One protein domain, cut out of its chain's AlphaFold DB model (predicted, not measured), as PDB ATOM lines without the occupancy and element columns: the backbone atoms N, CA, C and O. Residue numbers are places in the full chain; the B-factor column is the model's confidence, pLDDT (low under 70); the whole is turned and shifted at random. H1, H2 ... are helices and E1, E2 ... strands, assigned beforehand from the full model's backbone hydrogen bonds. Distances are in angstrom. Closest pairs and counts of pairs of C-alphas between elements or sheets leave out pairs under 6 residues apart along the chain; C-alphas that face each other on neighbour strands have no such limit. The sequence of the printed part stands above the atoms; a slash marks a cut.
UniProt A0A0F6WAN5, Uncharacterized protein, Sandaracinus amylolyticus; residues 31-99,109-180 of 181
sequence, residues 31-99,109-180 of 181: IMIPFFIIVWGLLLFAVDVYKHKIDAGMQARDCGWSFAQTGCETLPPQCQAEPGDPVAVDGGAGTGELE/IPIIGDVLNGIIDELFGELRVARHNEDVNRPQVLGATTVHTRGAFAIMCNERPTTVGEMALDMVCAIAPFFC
ATOM      1  N   ILE A  31     185.240 157.576 239.466       90.50
ATOM      2  CA  ILE A  31     186.185 157.718 238.344       90.50
ATOM      3  C   ILE A  31     186.898 156.388 238.049       90.50
ATOM      4  O   ILE A  31     187.121 156.049 236.887       90.50
ATOM      5  N   MET A  32     187.215 155.605 239.081       94.50
ATOM      6  CA  MET A  32     187.915 154.326 238.931       94.50
ATOM      7  C   MET A  32     187.046 153.235 238.293       94.50
ATOM      8  O   MET A  32     187.533 152.469 237.464       94.50
ATOM      9  N   ILE A  33     185.755 153.159 238.633       93.06
ATOM     10  CA  ILE A  33     184.838 152.139 238.091       93.06
ATOM     11  C   ILE A  33     184.798 152.122 236.549       93.06
ATOM     12  O   ILE A  33     185.029 151.055 235.977       93.06
ATOM     13  N   PRO A  34     184.545 153.237 235.832       91.81
ATOM     14  CA  PRO A  34     184.525 153.219 234.370       91.81
ATOM     15  C   PRO A  34     185.895 152.881 233.771       91.81
ATOM     16  O   PRO A  34     185.947 152.190 232.756       91.81
ATOM     17  N   PHE A  35     186.998 153.286 234.410       93.44
ATOM     18  CA  PHE A  35     188.341 152.883 233.989       93.44
ATOM     19  C   PHE A  35     188.517 151.361 234.053       93.44
ATOM     20  O   PHE A  35     188.934 150.751 233.068       93.44
ATOM     21  N   PHE A  36     188.122 150.724 235.160       94.94
ATOM     22  CA  PHE A  36     188.177 149.265 235.282       94.94
ATOM     23  C   PHE A  36     187.283 148.558 234.265       94.94
ATOM     24  O   PHE A  36     187.703 147.551 233.703       94.94
ATOM     25  N   ILE A  37     186.091 149.089 233.980       93.81
ATOM     26  CA  ILE A  37     185.202 148.533 232.948       93.81
ATOM     27  C   ILE A  37     185.883 148.561 231.574       93.81
ATOM     28  O   ILE A  37     185.839 147.565 230.854       93.81
ATOM     29  N   ILE A  38     186.548 149.666 231.220       89.69
ATOM     30  CA  ILE A  38     187.273 149.795 229.948       89.69
ATOM     31  C   ILE A  38     188.437 148.801 229.889       89.69
ATOM     32  O   ILE A  38     188.537 148.039 228.929       89.69
ATOM     33  N   VAL A  39     189.289 148.767 230.918       92.31
ATOM     34  CA  VAL A  39     190.448 147.858 230.970       92.31
ATOM     35  C   VAL A  39     190.005 146.398 230.899       92.31
ATOM     36  O   VAL A  39     190.578 145.613 230.147       92.31
ATOM     37  N   TRP A  40     188.957 146.030 231.637       94.50
ATOM     38  CA  TRP A  40     188.422 144.673 231.619       94.50
ATOM     39  C   TRP A  40     187.823 144.314 230.258       94.50
ATOM     40  O   TRP A  40     188.051 143.217 229.754       94.50
ATOM     41  N   GLY A  41     187.108 145.250 229.626       88.31
ATOM     42  CA  GLY A  41     186.591 145.081 228.270       88.31
ATOM     43  C   GLY A  41     187.701 144.850 227.243       88.31
ATOM     44  O   GLY A  41     187.586 143.950 226.412       88.31
ATOM     45  N   LEU A  42     188.804 145.599 227.340       82.56
ATOM     46  CA  LEU A  42     189.982 145.407 226.487       82.56
ATOM     47  C   LEU A  42     190.648 144.045 226.721       82.56
ATOM     48  O   LEU A  42     191.041 143.391 225.758       82.56
ATOM     49  N   LEU A  43     190.741 143.593 227.975       90.06
ATOM     50  CA  LEU A  43     191.317 142.290 228.310       90.06
ATOM     51  C   LEU A  43     190.477 141.139 227.745       90.06
ATOM     52  O   LEU A  43     191.029 140.230 227.129       90.06
ATOM     53  N   LEU A  44     189.151 141.189 227.904       89.00
ATOM     54  CA  LEU A  44     188.251 140.185 227.327       89.00
ATOM     55  C   LEU A  44     188.348 140.158 225.798       89.00
ATOM     56  O   LEU A  44     188.474 139.084 225.214       89.00
ATOM     57  N   PHE A  45     188.386 141.330 225.161       82.06
ATOM     58  CA  PHE A  45     188.577 141.431 223.716       82.06
ATOM     59  C   PHE A  45     189.907 140.805 223.266       82.06
ATOM     60  O   PHE A  45     189.926 140.036 222.307       82.06
ATOM     61  N   ALA A  46     191.010 141.076 223.970       81.62
ATOM     62  CA  ALA A  46     192.312 140.488 223.658       81.62
ATOM     63  C   ALA A  46     192.304 138.955 223.782       81.62
ATOM     64  O   ALA A  46     192.880 138.264 222.941       81.62
ATOM     65  N   VAL A  47     191.623 138.415 224.798       87.06
ATOM     66  CA  VAL A  47     191.465 136.965 224.978       87.06
ATOM     67  C   VAL A  47     190.705 136.343 223.809       87.06
ATOM     68  O   VAL A  47     191.119 135.296 223.313       87.06
ATOM     69  N   ASP A  48     189.626 136.969 223.348       82.00
ATOM     70  CA  ASP A  48     188.835 136.434 222.238       82.00
ATOM     71  C   ASP A  48     189.613 136.478 220.917       82.00
ATOM     72  O   ASP A  48     189.663 135.476 220.206       82.00
ATOM     73  N   VAL A  49     190.332 137.569 220.638       77.25
ATOM     74  CA  VAL A  49     191.245 137.646 219.482       77.25
ATOM     75  C   VAL A  49     192.302 136.536 219.535       77.25
ATOM     76  O   VAL A  49     192.581 135.892 218.523       77.25
ATOM     77  N   TYR A  50     192.874 136.273 220.712       80.88
ATOM     78  CA  TYR A  50     193.893 135.237 220.869       80.88
ATOM     79  C   TYR A  50     193.338 133.822 220.654       80.88
ATOM     80  O   TYR A  50     194.017 132.990 220.053       80.88
ATOM     81  N   LYS A  51     192.098 133.551 221.083       84.56
ATOM     82  CA  LYS A  51     191.418 132.277 220.801       84.56
ATOM     83  C   LYS A  51     191.233 132.065 219.302       84.56
ATOM     84  O   LYS A  51     191.688 131.047 218.800       84.56
ATOM     85  N   HIS A  52     190.692 133.052 218.584       77.88
ATOM     86  CA  HIS A  52     190.531 132.957 217.127       77.88
ATOM     87  C   HIS A  52     191.873 132.763 216.408       77.88
ATOM     88  O   HIS A  52     191.967 131.967 215.479       77.88
ATOM     89  N   LYS A  53     192.947 133.415 216.875       75.19
ATOM     90  CA  LYS A  53     194.295 133.199 216.324       75.19
ATOM     91  C   LYS A  53     194.771 131.756 216.515       75.19
ATOM     92  O   LYS A  53     195.349 131.173 215.600       75.19
ATOM     93  N   ILE A  54     194.554 131.189 217.702       81.75
ATOM     94  CA  ILE A  54     194.888 129.789 217.975       81.75
ATOM     95  C   ILE A  54     194.050 128.866 217.091       81.75
ATOM     96  O   ILE A  54     194.622 127.983 216.455       81.75
ATOM     97  N   ASP A  55     192.739 129.082 217.019       81.88
ATOM     98  CA  ASP A  55     191.817 128.238 216.260       81.88
ATOM     99  C   ASP A  55     192.139 128.265 214.761       81.88
ATOM    100  O   ASP A  55     192.273 127.207 214.144       81.88
ATOM    101  N   ALA A  56     192.396 129.442 214.184       76.62
ATOM    102  CA  ALA A  56     192.862 129.578 212.804       76.62
ATOM    103  C   ALA A  56     194.202 128.853 212.573       76.62
ATOM    104  O   ALA A  56     194.399 128.209 211.542       76.62
ATOM    105  N   GLY A  57     195.120 128.904 213.545       76.00
ATOM    106  CA  GLY A  57     196.384 128.168 213.496       76.00
ATOM    107  C   GLY A  57     196.203 126.647 213.570       76.00
ATOM    108  O   GLY A  57     196.898 125.908 212.871       76.00
ATOM    109  N   MET A  58     195.262 126.162 214.384       84.12
ATOM    110  CA  MET A  58     194.916 124.740 214.435       84.12
ATOM    111  C   MET A  58     194.297 124.275 213.114       84.12
ATOM    112  O   MET A  58     194.697 123.234 212.600       84.12
ATOM    113  N   GLN A  59     193.395 125.067 212.531       83.62
ATOM    114  CA  GLN A  59     192.781 124.774 211.236       83.62
ATOM    115  C   GLN A  59     193.811 124.764 210.101       83.62
ATOM    116  O   GLN A  59     193.818 123.842 209.294       83.62
ATOM    117  N   ALA A  60     194.740 125.723 210.067       79.25
ATOM    118  CA  ALA A  60     195.814 125.737 209.072       79.25
ATOM    119  C   ALA A  60     196.717 124.491 209.173       79.25
ATOM    120  O   ALA A  60     197.101 123.919 208.153       79.25
ATOM    121  N   ARG A  61     197.015 124.026 210.395       83.31
ATOM    122  CA  ARG A  61     197.762 122.776 210.624       83.31
ATOM    123  C   ARG A  61     196.996 121.544 210.166       83.31
ATOM    124  O   ARG A  61     197.596 120.672 209.549       83.31
ATOM    125  N   ASP A  62     195.699 121.480 210.448       86.75
ATOM    126  CA  ASP A  62     194.835 120.378 210.013       86.75
ATOM    127  C   ASP A  62     194.714 120.334 208.478       86.75
ATOM    128  O   ASP A  62     194.900 119.288 207.855       86.75
ATOM    129  N   CYS A  63     194.540 121.498 207.845       83.06
ATOM    130  CA  CYS A  63     194.605 121.669 206.394       83.06
ATOM    131  C   CYS A  63     195.938 121.175 205.817       83.06
ATOM    132  O   CYS A  63     195.942 120.387 204.875       83.06
ATOM    133  N   GLY A  64     197.067 121.600 206.391       82.88
ATOM    134  CA  GLY A  64     198.383 121.136 205.960       82.88
ATOM    135  C   GLY A  64     198.505 119.622 206.099       82.88
ATOM    136  O   GLY A  64     198.786 118.931 205.129       82.88
ATOM    137  N   TRP A  65     198.229 119.084 207.284       84.94
ATOM    138  CA  TRP A  65     198.365 117.655 207.559       84.94
ATOM    139  C   TRP A  65     197.487 116.791 206.647       84.94
ATOM    140  O   TRP A  65     197.965 115.799 206.097       84.94
ATOM    141  N   SER A  66     196.229 117.183 206.437       86.75
ATOM    142  CA  SER A  66     195.329 116.492 205.507       86.75
ATOM    143  C   SER A  66     195.831 116.551 204.061       86.75
ATOM    144  O   SER A  66     195.781 115.538 203.369       86.75
ATOM    145  N   PHE A  67     196.397 117.679 203.629       85.44
ATOM    146  CA  PHE A  67     197.012 117.816 202.309       85.44
ATOM    147  C   PHE A  67     198.252 116.932 202.137       85.44
ATOM    148  O   PHE A  67     198.394 116.253 201.123       85.44
ATOM    149  N   ALA A  68     199.130 116.865 203.140       82.69
ATOM    150  CA  ALA A  68     200.281 115.965 203.090       82.69
ATOM    151  C   ALA A  68     199.861 114.489 203.067       82.69
ATOM    152  O   ALA A  68     200.484 113.687 202.372       82.69
ATOM    153  N   GLN A  69     198.788 114.113 203.772       85.12
ATOM    154  CA  GLN A  69     198.271 112.741 203.727       85.12
ATOM    155  C   GLN A  69     197.733 112.340 202.351       85.12
ATOM    156  O   GLN A  69     197.780 111.160 202.008       85.12
ATOM    157  N   THR A  70     197.244 113.293 201.556       84.81
ATOM    158  CA  THR A  70     196.775 113.040 200.186       84.81
ATOM    159  C   THR A  70     197.894 113.143 199.149       84.81
ATOM    160  O   THR A  70     197.612 113.232 197.956       84.81
ATOM    161  N   GLY A  71     199.162 113.143 199.580       82.38
ATOM    162  CA  GLY A  71     200.311 113.283 198.684       82.38
ATOM    163  C   GLY A  71     200.354 114.644 197.992       82.38
ATOM    164  O   GLY A  71     200.857 114.750 196.879       82.38
ATOM    165  N   CYS A  72     199.781 115.671 198.626       83.31
ATOM    166  CA  CYS A  72     199.673 117.021 198.090       83.31
ATOM    167  C   CYS A  72     198.875 117.144 196.784       83.31
ATOM    168  O   CYS A  72     199.089 118.057 195.988       83.31
ATOM    169  N   GLU A  73     197.912 116.246 196.573       83.62
ATOM    170  CA  GLU A  73     197.072 116.254 195.373       83.62
ATOM    171  C   GLU A  73     195.731 116.947 195.599       83.62
ATOM    172  O   GLU A  73     195.210 117.622 194.711       83.62
ATOM    173  N   THR A  74     195.144 116.762 196.784       85.81
ATOM    174  CA  THR A  74     193.780 117.217 197.070       85.81
ATOM    175  C   THR A  74     193.728 118.001 198.369       85.81
ATOM    176  O   THR A  74     194.068 117.499 199.441       85.81
ATOM    177  N   LEU A  75     193.292 119.253 198.254       83.88
ATOM    178  CA  LEU A  75     193.082 120.149 199.380       83.88
ATOM    179  C   LEU A  75     191.615 120.079 199.834       83.88
ATOM    180  O   LEU A  75     190.726 120.056 198.975       83.88
ATOM    181  N   PRO A  76     191.319 120.077 201.145       84.19
ATOM    182  CA  PRO A  76     189.944 120.208 201.607       84.19
ATOM    183  C   PRO A  76     189.326 121.533 201.125       84.19
ATOM    184  O   PRO A  76     190.028 122.543 201.074       84.19
ATOM    185  N   PRO A  77     188.021 121.577 200.801       84.38
ATOM    186  CA  PRO A  77     187.375 122.758 200.215       84.38
ATOM    187  C   PRO A  77     187.397 124.001 201.120       84.38
ATOM    188  O   PRO A  77     187.253 125.118 200.630       84.38
ATOM    189  N   GLN A  78     187.568 123.818 202.431       82.62
ATOM    190  CA  GLN A  78     187.703 124.891 203.419       82.62
ATOM    191  C   GLN A  78     189.130 125.458 203.548       82.62
ATOM    192  O   GLN A  78     189.351 126.425 204.279       82.62
ATOM    193  N   CYS A  79     190.102 124.844 202.877       82.44
ATOM    194  CA  CYS A  79     191.509 125.216 202.926       82.44
ATOM    195  C   CYS A  79     191.903 125.905 201.616       82.44
ATOM    196  O   CYS A  79     191.340 125.622 200.559       82.44
ATOM    197  N   GLN A  80     192.895 126.793 201.666       77.00
ATOM    198  CA  GLN A  80     193.527 127.356 200.472       77.00
ATOM    199  C   GLN A  80     195.019 127.035 200.527       77.00
ATOM    200  O   GLN A  80     195.654 127.230 201.560       77.00
ATOM    201  N   ALA A  81     195.575 126.505 199.444       67.31
ATOM    202  CA  ALA A  81     197.006 126.270 199.312       67.31
ATOM    203  C   ALA A  81     197.484 127.136 198.165       67.31
ATOM    204  O   ALA A  81     197.039 126.982 197.028       67.31
ATOM    205  N   GLU A  82     198.375 128.056 198.488       65.50
ATOM    206  CA  GLU A  82     199.059 128.865 197.498       65.50
ATOM    207  C   GLU A  82     200.526 128.410 197.463       65.50
ATOM    208  O   GLU A  82     201.069 128.008 198.501       65.50
ATOM    209  N   PRO A  83     201.184 128.418 196.288       60.47
ATOM    210  CA  PRO A  83     202.640 128.395 196.254       60.47
ATOM    211  C   PRO A  83     203.113 129.617 197.045       60.47
ATOM    212  O   PRO A  83     202.758 130.745 196.704       60.47
ATOM    213  N   GLY A  84     203.795 129.386 198.162       54.69
ATOM    214  CA  GLY A  84     204.144 130.439 199.107       54.69
ATOM    215  C   GLY A  84     205.650 130.567 199.232       54.69
ATOM    216  O   GLY A  84     206.328 129.556 199.389       54.69
ATOM    217  N   ASP A  85     206.148 131.804 199.220       47.97
ATOM    218  CA  ASP A  85     207.500 132.097 199.688       47.97
ATOM    219  C   ASP A  85     207.638 131.650 201.157       47.97
ATOM    220  O   ASP A  85     206.748 131.954 201.966       47.97
ATOM    221  N   PRO A  86     208.750 130.995 201.547       48.47
ATOM    222  CA  PRO A  86     209.005 130.547 202.925       48.47
ATOM    223  C   PRO A  86     208.956 131.680 203.960       48.47
ATOM    224  O   PRO A  86     208.832 131.427 205.158       48.47
ATOM    225  N   VAL A  87     209.043 132.929 203.498       45.56
ATOM    226  CA  VAL A  87     209.122 134.142 204.317       45.56
ATOM    227  C   VAL A  87     207.736 134.705 204.665       45.56
ATOM    228  O   VAL A  87     207.600 135.440 205.636       45.56
ATOM    229  N   ALA A  88     206.674 134.326 203.943       44.16
ATOM    230  CA  ALA A  88     205.325 134.854 204.158       44.16
ATOM    231  C   ALA A  88     204.485 133.960 205.087       44.16
ATOM    232  O   ALA A  88     203.337 133.610 204.783       44.16
ATOM    233  N   VAL A  89     205.036 133.594 206.248       49.50
ATOM    234  CA  VAL A  89     204.206 133.232 207.407       49.50
ATOM    235  C   VAL A  89     203.721 134.550 208.002       49.50
ATOM    236  O   VAL A  89     204.156 134.952 209.072       49.50
ATOM    237  N   ASP A  90     202.868 135.258 207.252       48.72
ATOM    238  CA  ASP A  90     202.289 136.525 207.688       48.72
ATOM    239  C   ASP A  90     201.597 136.280 209.027       48.72
ATOM    240  O   ASP A  90     200.507 135.700 209.095       48.72
ATOM    241  N   GLY A  91     202.205 136.786 210.099       43.53
ATOM    242  CA  GLY A  91     201.592 136.996 211.401       43.53
ATOM    243  C   GLY A  91     200.519 138.083 211.352       43.53
ATOM    244  O   GLY A  91     200.353 138.795 212.338       43.53
ATOM    245  N   GLY A  92     199.806 138.196 210.220       41.19
ATOM    246  CA  GLY A  92     198.862 139.233 209.833       41.19
ATOM    247  C   GLY A  92     197.715 139.344 210.821       41.19
ATOM    248  O   GLY A  92     196.610 138.843 210.609       41.19
ATOM    249  N   ALA A  93     197.999 140.026 211.922       41.47
ATOM    250  CA  ALA A  93     197.029 140.582 212.824       41.47
ATOM    251  C   ALA A  93     196.392 141.764 212.096       41.47
ATOM    252  O   ALA A  93     196.923 142.871 212.083       41.47
ATOM    253  N   GLY A  94     195.229 141.526 211.488       39.50
ATOM    254  CA  GLY A  94     194.325 142.571 211.026       39.50
ATOM    255  C   GLY A  94     193.750 143.381 212.192       39.50
ATOM    256  O   GLY A  94     192.544 143.429 212.387       39.50
ATOM    257  N   THR A  95     194.592 144.037 212.980       40.06
ATOM    258  CA  THR A  95     194.205 145.121 213.879       40.06
ATOM    259  C   THR A  95     195.285 146.175 213.768       40.06
ATOM    260  O   THR A  95     196.407 145.931 214.202       40.06
ATOM    261  N   GLY A  96     194.948 147.306 213.145       39.91
ATOM    262  CA  GLY A  96     195.876 148.408 212.915       39.91
ATOM    263  C   GLY A  96     196.770 148.694 214.122       39.91
ATOM    264  O   GLY A  96     196.292 148.772 215.253       39.91
ATOM    265  N   GLU A  97     198.062 148.829 213.831       38.44
ATOM    266  CA  GLU A  97     199.053 149.506 214.670       38.44
ATOM    267  C   GLU A  97     199.255 148.924 216.080       38.44
ATOM    268  O   GLU A  97     199.387 149.656 217.059       38.44
ATOM    269  N   LEU A  98     199.380 147.599 216.186       38.50
ATOM    270  CA  LEU A  98     200.239 146.987 217.212       38.50
ATOM    271  C   LEU A  98     201.057 145.827 216.619       38.50
ATOM    272  O   LEU A  98     201.123 144.719 217.145       38.50
ATOM    273  N   GLU A  99     201.683 146.124 215.485       40.91
ATOM    274  CA  GLU A  99     202.612 145.294 214.711       40.91
ATOM    275  C   GLU A  99     204.009 145.270 215.373       40.91
ATOM    276  O   GLU A  99     205.018 145.618 214.774       40.91
ATOM    277  N   ILE A 109     217.941 136.481 208.190       40.31
ATOM    278  CA  ILE A 109     219.387 136.385 207.990       40.31
ATOM    279  C   ILE A 109     219.599 136.389 206.469       40.31
ATOM    280  O   ILE A 109     219.480 135.334 205.840       40.31
ATOM    281  N   PRO A 110     219.952 137.534 205.855       42.47
ATOM    282  CA  PRO A 110     220.012 137.696 204.395       42.47
ATOM    283  C   PRO A 110     221.069 136.816 203.707       42.47
ATOM    284  O   PRO A 110     221.087 136.697 202.491       42.47
ATOM    285  N   ILE A 111     221.957 136.181 204.474       42.53
ATOM    286  CA  ILE A 111     222.983 135.256 203.966       42.53
ATOM    287  C   ILE A 111     222.460 133.809 203.925       42.53
ATOM    288  O   ILE A 111     222.988 132.975 203.191       42.53
ATOM    289  N   ILE A 112     221.424 133.503 204.708       45.34
ATOM    290  CA  ILE A 112     220.830 132.170 204.798       45.34
ATOM    291  C   ILE A 112     219.658 132.043 203.822       45.34
ATOM    292  O   ILE A 112     219.500 130.970 203.268       45.34
ATOM    293  N   GLY A 113     218.907 133.111 203.526       47.72
ATOM    294  CA  GLY A 113     217.766 133.068 202.598       47.72
ATOM    295  C   GLY A 113     218.079 132.373 201.268       47.72
ATOM    296  O   GLY A 113     217.507 131.332 200.980       47.72
ATOM    297  N   ASP A 114     219.054 132.857 200.499       49.28
ATOM    298  CA  ASP A 114     219.300 132.312 199.152       49.28
ATOM    299  C   ASP A 114     219.943 130.913 199.149       49.28
ATOM    300  O   ASP A 114     219.636 130.083 198.295       49.28
ATOM    301  N   VAL A 115     220.823 130.618 200.112       47.34
ATOM    302  CA  VAL A 115     221.514 129.315 200.194       47.34
ATOM    303  C   VAL A 115     220.617 128.246 200.814       47.34
ATOM    304  O   VAL A 115     220.639 127.095 200.388       47.34
ATOM    305  N   LEU A 116     219.821 128.614 201.818       51.66
ATOM    306  CA  LEU A 116     218.895 127.706 202.477       51.66
ATOM    307  C   LEU A 116     217.654 127.481 201.611       51.66
ATOM    308  O   LEU A 116     217.210 126.350 201.574       51.66
ATOM    309  N   ASN A 117     217.153 128.474 200.864       52.69
ATOM    310  CA  ASN A 117     216.056 128.257 199.912       52.69
ATOM    311  C   ASN A 117     216.462 127.249 198.827       52.69
ATOM    312  O   ASN A 117     215.742 126.285 198.609       52.69
ATOM    313  N   GLY A 118     217.663 127.375 198.244       54.09
ATOM    314  CA  GLY A 118     218.153 126.401 197.260       54.09
ATOM    315  C   GLY A 118     218.341 124.987 197.830       54.09
ATOM    316  O   GLY A 118     217.956 124.011 197.199       54.09
ATOM    317  N   ILE A 119     218.885 124.861 199.047       53.06
ATOM    318  CA  ILE A 119     219.064 123.553 199.702       53.06
ATOM    319  C   ILE A 119     217.728 122.985 200.201       53.06
ATOM    320  O   ILE A 119     217.563 121.770 200.222       53.06
ATOM    321  N   ILE A 120     216.781 123.825 200.622       55.84
ATOM    322  CA  ILE A 120     215.476 123.381 201.117       55.84
ATOM    323  C   ILE A 120     214.596 122.918 199.965       55.84
ATOM    324  O   ILE A 120     214.010 121.846 200.079       55.84
ATOM    325  N   ASP A 121     214.566 123.654 198.856       54.88
ATOM    326  CA  ASP A 121     213.808 123.254 197.669       54.88
ATOM    327  C   ASP A 121     214.358 121.947 197.069       54.88
ATOM    328  O   ASP A 121     213.589 121.102 196.618       54.88
ATOM    329  N   GLU A 122     215.680 121.735 197.114       56.25
ATOM    330  CA  GLU A 122     216.325 120.538 196.553       56.25
ATOM    331  C   GLU A 122     216.333 119.326 197.509       56.25
ATOM    332  O   GLU A 122     216.378 118.184 197.055       56.25
ATOM    333  N   LEU A 123     216.275 119.537 198.832       55.62
ATOM    334  CA  LEU A 123     216.297 118.454 199.831       55.62
ATOM    335  C   LEU A 123     214.907 118.096 200.384       55.62
ATOM    336  O   LEU A 123     214.710 116.967 200.835       55.62
ATOM    337  N   PHE A 124     213.966 119.042 200.395       57.94
ATOM    338  CA  PHE A 124     212.638 118.887 201.002       57.94
ATOM    339  C   PHE A 124     211.470 119.070 200.015       57.94
ATOM    340  O   PHE A 124     210.313 118.966 200.436       57.94
ATOM    341  N   GLY A 125     211.759 119.284 198.728       62.44
ATOM    342  CA  GLY A 125     210.768 119.466 197.670       62.44
ATOM    343  C   GLY A 125     210.084 120.838 197.709       62.44
ATOM    344  O   GLY A 125     210.471 121.731 198.462       62.44
ATOM    345  N   GLU A 126     209.035 121.017 196.898       64.06
ATOM    346  CA  GLU A 126     208.271 122.272 196.863       64.06
ATOM    347  C   GLU A 126     207.600 122.558 198.217       64.06
ATOM    348  O   GLU A 126     206.655 121.871 198.630       64.06
ATOM    349  N   LEU A 127     208.031 123.628 198.887       62.12
ATOM    350  CA  LEU A 127     207.359 124.140 200.074       62.12
ATOM    351  C   LEU A 127     205.955 124.647 199.708       62.12
ATOM    352  O   LEU A 127     205.780 125.515 198.849       62.12
ATOM    353  N   ARG A 128     204.924 124.138 200.389       64.75
ATOM    354  CA  ARG A 128     203.539 124.594 200.212       64.75
ATOM    355  C   ARG A 128     203.027 125.215 201.505       64.75
ATOM    356  O   ARG A 128     203.214 124.669 202.592       64.75
ATOM    357  N   VAL A 129     202.355 126.360 201.397       66.06
ATOM    358  CA  VAL A 129     201.763 127.047 202.552       66.06
ATOM    359  C   VAL A 129     200.255 126.827 202.533       66.06
ATOM    360  O   VAL A 129     199.553 127.301 201.639       66.06
ATOM    361  N   ALA A 130     199.750 126.112 203.537       65.88
ATOM    362  CA  ALA A 130     198.321 125.992 203.785       65.88
ATOM    363  C   ALA A 130     197.833 127.234 204.540       65.88
ATOM    364  O   ALA A 130     198.378 127.599 205.586       65.88
ATOM    365  N   ARG A 131     196.803 127.890 204.004       69.06
ATOM    366  CA  ARG A 131     196.189 129.098 204.555       69.06
ATOM    367  C   ARG A 131     194.729 128.841 204.916       69.06
ATOM    368  O   ARG A 131     193.991 128.189 204.173       69.06
ATOM    369  N   HIS A 132     194.314 129.405 206.045       69.31
ATOM    370  CA  HIS A 132     192.915 129.506 206.444       69.31
ATOM    371  C   HIS A 132     192.612 130.959 206.828       69.31
ATOM    372  O   HIS A 132     193.350 131.567 207.606       69.31
ATOM    373  N   ASN A 133     191.555 131.520 206.241       69.88
ATOM    374  CA  ASN A 133     191.102 132.880 206.513       69.88
ATOM    375  C   ASN A 133     189.792 132.801 207.301       69.88
ATOM    376  O   ASN A 133     188.854 132.142 206.851       69.88
ATOM    377  N   GLU A 134     189.725 133.489 208.436       66.38
ATOM    378  CA  GLU A 134     188.520 133.593 209.256       66.38
ATOM    379  C   GLU A 134     188.204 135.068 209.531       66.38
ATOM    380  O   GLU A 134     189.077 135.850 209.929       66.38
ATOM    381  N   ASP A 135     186.942 135.441 209.321       68.38
ATOM    382  CA  ASP A 135     186.443 136.795 209.535       68.38
ATOM    383  C   ASP A 135     185.779 136.889 210.909       68.38
ATOM    384  O   ASP A 135     184.728 136.294 211.156       68.38
ATOM    385  N   VAL A 136     186.365 137.680 211.807       69.75
ATOM    386  CA  VAL A 136     185.834 137.889 213.155       69.75
ATOM    387  C   VAL A 136     185.076 139.213 213.208       69.75
ATOM    388  O   VAL A 136     185.616 140.292 212.940       69.75
ATOM    389  N   ASN A 137     183.797 139.151 213.583       69.31
ATOM    390  CA  ASN A 137     182.974 140.342 213.779       69.31
ATOM    391  C   ASN A 137     183.411 141.094 215.042       69.31
ATOM    392  O   ASN A 137     183.246 140.605 216.160       69.31
ATOM    393  N   ARG A 138     183.933 142.315 214.879       67.94
ATOM    394  CA  ARG A 138     184.327 143.156 216.013       67.94
ATOM    395  C   ARG A 138     183.092 143.734 216.717       67.94
ATOM    396  O   ARG A 138     182.160 144.185 216.045       67.94
ATOM    397  N   PRO A 139     183.073 143.793 218.060       63.94
ATOM    398  CA  PRO A 139     181.973 144.416 218.787       63.94
ATOM    399  C   PRO A 139     181.822 145.903 218.420       63.94
ATOM    400  O   PRO A 139     182.807 146.629 218.279       63.94
ATOM    401  N   GLN A 140     180.571 146.373 218.301       71.88
ATOM    402  CA  GLN A 140     180.231 147.734 217.836       71.88
ATOM    403  C   GLN A 140     180.890 148.851 218.659       71.88
ATOM    404  O   GLN A 140     181.174 149.922 218.131       71.88
ATOM    405  N   VAL A 141     181.191 148.582 219.931       66.56
ATOM    406  CA  VAL A 141     181.844 149.519 220.859       66.56
ATOM    407  C   VAL A 141     183.264 149.913 220.418       66.56
ATOM    408  O   VAL A 141     183.771 150.936 220.864       66.56
ATOM    409  N   LEU A 142     183.893 149.128 219.534       63.03
ATOM    410  CA  LEU A 142     185.246 149.346 219.004       63.03
ATOM    411  C   LEU A 142     185.260 149.764 217.520       63.03
ATOM    412  O   LEU A 142     186.297 149.662 216.868       63.03
ATOM    413  N   GLY A 143     184.126 150.216 216.971       59.94
ATOM    414  CA  GLY A 143     184.076 150.804 215.625       59.94
ATOM    415  C   GLY A 143     183.596 149.892 214.492       59.94
ATOM    416  O   GLY A 143     183.850 150.215 213.341       59.94
ATOM    417  N   ALA A 144     182.885 148.799 214.790       60.00
ATOM    418  CA  ALA A 144     182.087 148.007 213.834       60.00
ATOM    419  C   ALA A 144     182.756 147.683 212.473       60.00
ATOM    420  O   ALA A 144     182.119 147.768 211.424       60.00
ATOM    421  N   THR A 145     184.024 147.277 212.486       71.69
ATOM    422  CA  THR A 145     184.723 146.725 211.315       71.69
ATOM    423  C   THR A 145     184.978 145.232 211.511       71.69
ATOM    424  O   THR A 145     185.266 144.801 212.623       71.69
ATOM    425  N   THR A 146     184.897 144.428 210.454       70.81
ATOM    426  CA  THR A 146     185.362 143.032 210.478       70.81
ATOM    427  C   THR A 146     186.880 142.989 210.631       70.81
ATOM    428  O   THR A 146     187.593 143.793 210.029       70.81
ATOM    429  N   VAL A 147     187.376 142.076 211.464       68.00
ATOM    430  CA  VAL A 147     188.807 141.792 211.609       68.00
ATOM    431  C   VAL A 147     189.096 140.497 210.868       68.00
ATOM    432  O   VAL A 147     188.549 139.452 211.210       68.00
ATOM    433  N   HIS A 148     189.946 140.575 209.848       69.19
ATOM    434  CA  HIS A 148     190.418 139.400 209.126       69.19
ATOM    435  C   HIS A 148     191.554 138.760 209.924       69.19
ATOM    436  O   HIS A 148     192.572 139.405 210.191       69.19
ATOM    437  N   THR A 149     191.375 137.503 210.315       64.06
ATOM    438  CA  THR A 149     192.433 136.684 210.910       64.06
ATOM    439  C   THR A 149     192.900 135.656 209.892       64.06
ATOM    440  O   THR A 149     192.091 134.983 209.253       64.06
ATOM    441  N   ARG A 150     194.218 135.553 209.710       64.62
ATOM    442  CA  ARG A 150     194.833 134.596 208.792       64.62
ATOM    443  C   ARG A 150     195.736 133.651 209.572       64.62
ATOM    444  O   ARG A 150     196.617 134.094 210.304       64.62
ATOM    445  N   GLY A 151     195.507 132.353 209.410       64.38
ATOM    446  CA  GLY A 151     196.420 131.301 209.840       64.38
ATOM    447  C   GLY A 151     197.205 130.780 208.642       64.38
ATOM    448  O   GLY A 151     196.609 130.473 207.608       64.38
ATOM    449  N   ALA A 152     198.525 130.670 208.777       64.44
ATOM    450  CA  ALA A 152     199.398 130.061 207.780       64.44
ATOM    451  C   ALA A 152     200.200 128.920 208.416       64.44
ATOM    452  O   ALA A 152     200.698 129.040 209.537       64.44
ATOM    453  N   PHE A 153     200.320 127.810 207.697       70.25
ATOM    454  CA  PHE A 153     201.137 126.675 208.095       70.25
ATOM    455  C   PHE A 153     201.923 126.168 206.889       70.25
ATOM    456  O   PHE A 153     201.342 125.761 205.884       70.25
ATOM    457  N   ALA A 154     203.249 126.222 206.988       68.06
ATOM    458  CA  ALA A 154     204.133 125.664 205.980       68.06
ATOM    459  C   ALA A 154     204.201 124.146 206.160       68.06
ATOM    460  O   ALA A 154     204.454 123.659 207.266       68.06
ATOM    461  N   ILE A 155     203.969 123.406 205.082       70.25
ATOM    462  CA  ILE A 155     204.109 121.959 205.075       70.25
ATOM    463  C   ILE A 155     204.988 121.505 203.917       70.25
ATOM    464  O   ILE A 155     204.925 122.038 202.810       70.25
ATOM    465  N   MET A 156     205.813 120.504 204.209       70.94
ATOM    466  CA  MET A 156     206.598 119.786 203.218       70.94
ATOM    467  C   MET A 156     205.753 118.638 202.683       70.94
ATOM    468  O   MET A 156     205.239 117.811 203.445       70.94
ATOM    469  N   CYS A 157     205.585 118.616 201.371       69.94
ATOM    470  CA  CYS A 157     204.945 117.510 200.694       69.94
ATOM    471  C   CYS A 157     205.911 116.337 200.684       69.94
ATOM    472  O   CYS A 157     207.011 116.448 200.157       69.94
ATOM    473  N   ASN A 158     205.508 115.211 201.274       63.19
ATOM    474  CA  ASN A 158     206.262 113.987 201.070       63.19
ATOM    475  C   ASN A 158     206.134 113.654 199.582       63.19
ATOM    476  O   ASN A 158     205.016 113.451 199.097       63.19
ATOM    477  N   GLU A 159     207.250 113.689 198.859       61.53
ATOM    478  CA  GLU A 159     207.261 113.394 197.434       61.53
ATOM    479  C   GLU A 159     206.601 112.034 197.199       61.53
ATOM    480  O   GLU A 159     206.713 111.107 198.016       61.53
ATOM    481  N   ARG A 160     205.857 111.913 196.091       62.12
ATOM    482  CA  ARG A 160     205.319 110.613 195.674       62.12
ATOM    483  C   ARG A 160     206.465 109.600 195.704       62.12
ATOM    484  O   ARG A 160     207.577 109.984 195.355       62.12
ATOM    485  N   PRO A 161     206.222 108.333 196.091       60.56
ATOM    486  CA  PRO A 161     207.259 107.314 196.076       60.56
ATOM    487  C   PRO A 161     207.773 107.156 194.644       60.56
ATOM    488  O   PRO A 161     207.206 106.417 193.843       60.56
ATOM    489  N   THR A 162     208.827 107.892 194.321       64.38
ATOM    490  CA  THR A 162     209.556 107.790 193.074       64.38
ATOM    491  C   THR A 162     210.397 106.539 193.179       64.38
ATOM    492  O   THR A 162     211.047 106.246 194.189       64.38
ATOM    493  N   THR A 163     210.331 105.720 192.142       79.31
ATOM    494  CA  THR A 163     211.212 104.565 192.083       79.31
ATOM    495  C   THR A 163     212.649 105.062 191.926       79.31
ATOM    496  O   THR A 163     212.903 106.075 191.280       79.31
ATOM    497  N   VAL A 164     213.623 104.337 192.484       78.75
ATOM    498  CA  VAL A 164     215.051 104.706 192.375       78.75
ATOM    499  C   VAL A 164     215.476 104.893 190.908       78.75
ATOM    500  O   VAL A 164     216.370 105.678 190.609       78.75
ATOM    501  N   GLY A 165     214.807 104.196 189.981       82.94
ATOM    502  CA  GLY A 165     215.004 104.356 188.543       82.94
ATOM    503  C   GLY A 165     214.547 105.712 188.003       82.94
ATOM    504  O   GLY A 165     215.264 106.294 187.200       82.94
ATOM    505  N   GLU A 166     213.405 106.231 188.459       80.81
ATOM    506  CA  GLU A 166     212.902 107.555 188.067       80.81
ATOM    507  C   GLU A 166     213.788 108.668 188.630       80.81
ATOM    508  O   GLU A 166     214.183 109.547 187.873       80.81
ATOM    509  N   MET A 167     214.212 108.570 189.898       76.62
ATOM    510  CA  MET A 167     215.167 109.527 190.484       76.62
ATOM    511  C   MET A 167     216.507 109.541 189.733       76.62
ATOM    512  O   MET A 167     217.061 110.601 189.453       76.62
ATOM    513  N   ALA A 168     217.045 108.364 189.393       79.19
ATOM    514  CA  ALA A 168     218.304 108.272 188.659       79.19
ATOM    515  C   ALA A 168     218.178 108.836 187.238       79.19
ATOM    516  O   ALA A 168     219.116 109.456 186.738       79.19
ATOM    517  N   LEU A 169     217.030 108.626 186.592       85.38
ATOM    518  CA  LEU A 169     216.768 109.142 185.257       85.38
ATOM    519  C   LEU A 169     216.628 110.668 185.286       85.38
ATOM    520  O   LEU A 169     217.308 111.323 184.504       85.38
ATOM    521  N   ASP A 170     215.881 111.230 186.239       81.25
ATOM    522  CA  ASP A 170     215.784 112.685 186.432       81.25
ATOM    523  C   ASP A 170     217.149 113.318 186.721       81.25
ATOM    524  O   ASP A 170     217.520 114.304 186.087       81.25
ATOM    525  N   MET A 171     217.961 112.707 187.592       79.56
ATOM    526  CA  MET A 171     219.313 113.192 187.891       79.56
ATOM    527  C   MET A 171     220.223 113.159 186.651       79.56
ATOM    528  O   MET A 171     220.980 114.098 186.400       79.56
ATOM    529  N   VAL A 172     220.149 112.096 185.844       85.38
ATOM    530  CA  VAL A 172     220.912 111.994 184.592       85.38
ATOM    531  C   VAL A 172     220.422 113.012 183.565       85.38
ATOM    532  O   VAL A 172     221.252 113.625 182.896       85.38
ATOM    533  N   CYS A 173     219.115 113.245 183.461       84.38
ATOM    534  CA  CYS A 173     218.553 114.255 182.568       84.38
ATOM    535  C   CYS A 173     218.915 115.680 183.004       84.38
ATOM    536  O   CYS A 173     219.192 116.521 182.150       84.38
ATOM    537  N   ALA A 174     218.990 115.943 184.310       77.88
ATOM    538  CA  ALA A 174     219.444 117.219 184.850       77.88
ATOM    539  C   ALA A 174     220.932 117.478 184.543       77.88
ATOM    540  O   ALA A 174     221.306 118.585 184.159       77.88
ATOM    541  N   ILE A 175     221.785 116.453 184.660       82.25
ATOM    542  CA  ILE A 175     223.235 116.569 184.418       82.25
ATOM    543  C   ILE A 175     223.571 116.559 182.918       82.25
ATOM    544  O   ILE A 175     224.496 117.245 182.478       82.25
ATOM    545  N   ALA A 176     222.857 115.766 182.122       86.44
ATOM    546  CA  ALA A 176     223.155 115.525 180.716       86.44
ATOM    547  C   ALA A 176     221.871 115.518 179.856       86.44
ATOM    548  O   ALA A 176     221.489 114.476 179.314       86.44
ATOM    549  N   PRO A 177     221.239 116.690 179.647       82.75
ATOM    550  CA  PRO A 177     219.929 116.809 178.991       82.75
ATOM    551  C   PRO A 177     219.890 116.278 177.550       82.75
ATOM    552  O   PRO A 177     218.831 115.928 177.041       82.75
ATOM    553  N   PHE A 178     221.046 116.154 176.894       87.69
ATOM    554  CA  PHE A 178     221.183 115.561 175.559       87.69
ATOM    555  C   PHE A 178     220.666 114.110 175.468       87.69
ATOM    556  O   PHE A 178     220.216 113.704 174.399       87.69
ATOM    557  N   PHE A 179     220.709 113.334 176.556       76.56
ATOM    558  CA  PHE A 179     220.284 111.928 176.544       76.56
ATOM    559  C   PHE A 179     218.774 111.724 176.733       76.56
ATOM    560  O   PHE A 179     218.308 110.597 176.589       76.56
ATOM    561  N   CYS A 180     218.024 112.783 177.047       82.06
ATOM    562  CA  CYS A 180     216.612 112.701 177.433       82.06
ATOM    563  C   CYS A 180     215.656 113.396 176.449       82.06
ATOM    564  O   CYS A 180     214.549 113.771 176.832       82.06
TER     565      CYS A 180
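This is residues 31 to 99 and 109 to 180 of the 181 residues of an uncharacterized protein of Sandaracinus amylolyticus (UniProt A0A0F6WAN5). What shape? One long helix, H1, lies over one face of a narrow antiparallel sheet, E1 E2 E3, its residues 31 to 40 sticking out at one end, H3 and H4 beyond the other. What parts? The 141 printed residues include four named helices and three named strands, in order H1 E1 H2 E2 E3 H3 H4, mixed in class. It is only just extended, close to loose: radius of gyration of the C-alphas 22.0 A, spans 83 by 36 by 19 A.

What comes first? H1, residues 31 to 69, runs 58.0 A from C-alpha 31 at (186.185, 157.718, 238.344); E1 is residues 80 to 83. What follows? H2 is residues 113 to 124; E2, residues 127 to 137, and E3, residues 146 to 156, each span 32.3 A. H3 is residues 164 to 175 and H4 residues 177 to 180, with C-alpha 180 at (216.612, 112.701, 177.433).

Which strands pair? E1 and E2 are antiparallel, with N 80 and O 131 within hydrogen-bond range at 3.1 A. E2 and E3 form a hairpin, with N 130 and O 153 at 2.9 A. And the helices? H1 is on the sheet, height 5.2 A, its closest C-alphas to E3 being Gly 57 and Gly 151, 4.8 A. H2 only grazes the sheet; H3 and H4 are not on it. Every O i to N i+4 pair is within range in H2 and H3, 34 of 35 in H1.

Any gap? Residues 100 to 108 are not printed; C-alphas 99 and 109 are 20.1 A apart. How sure? The printed part's mean pLDDT is 70.5, with 67 residues under 70.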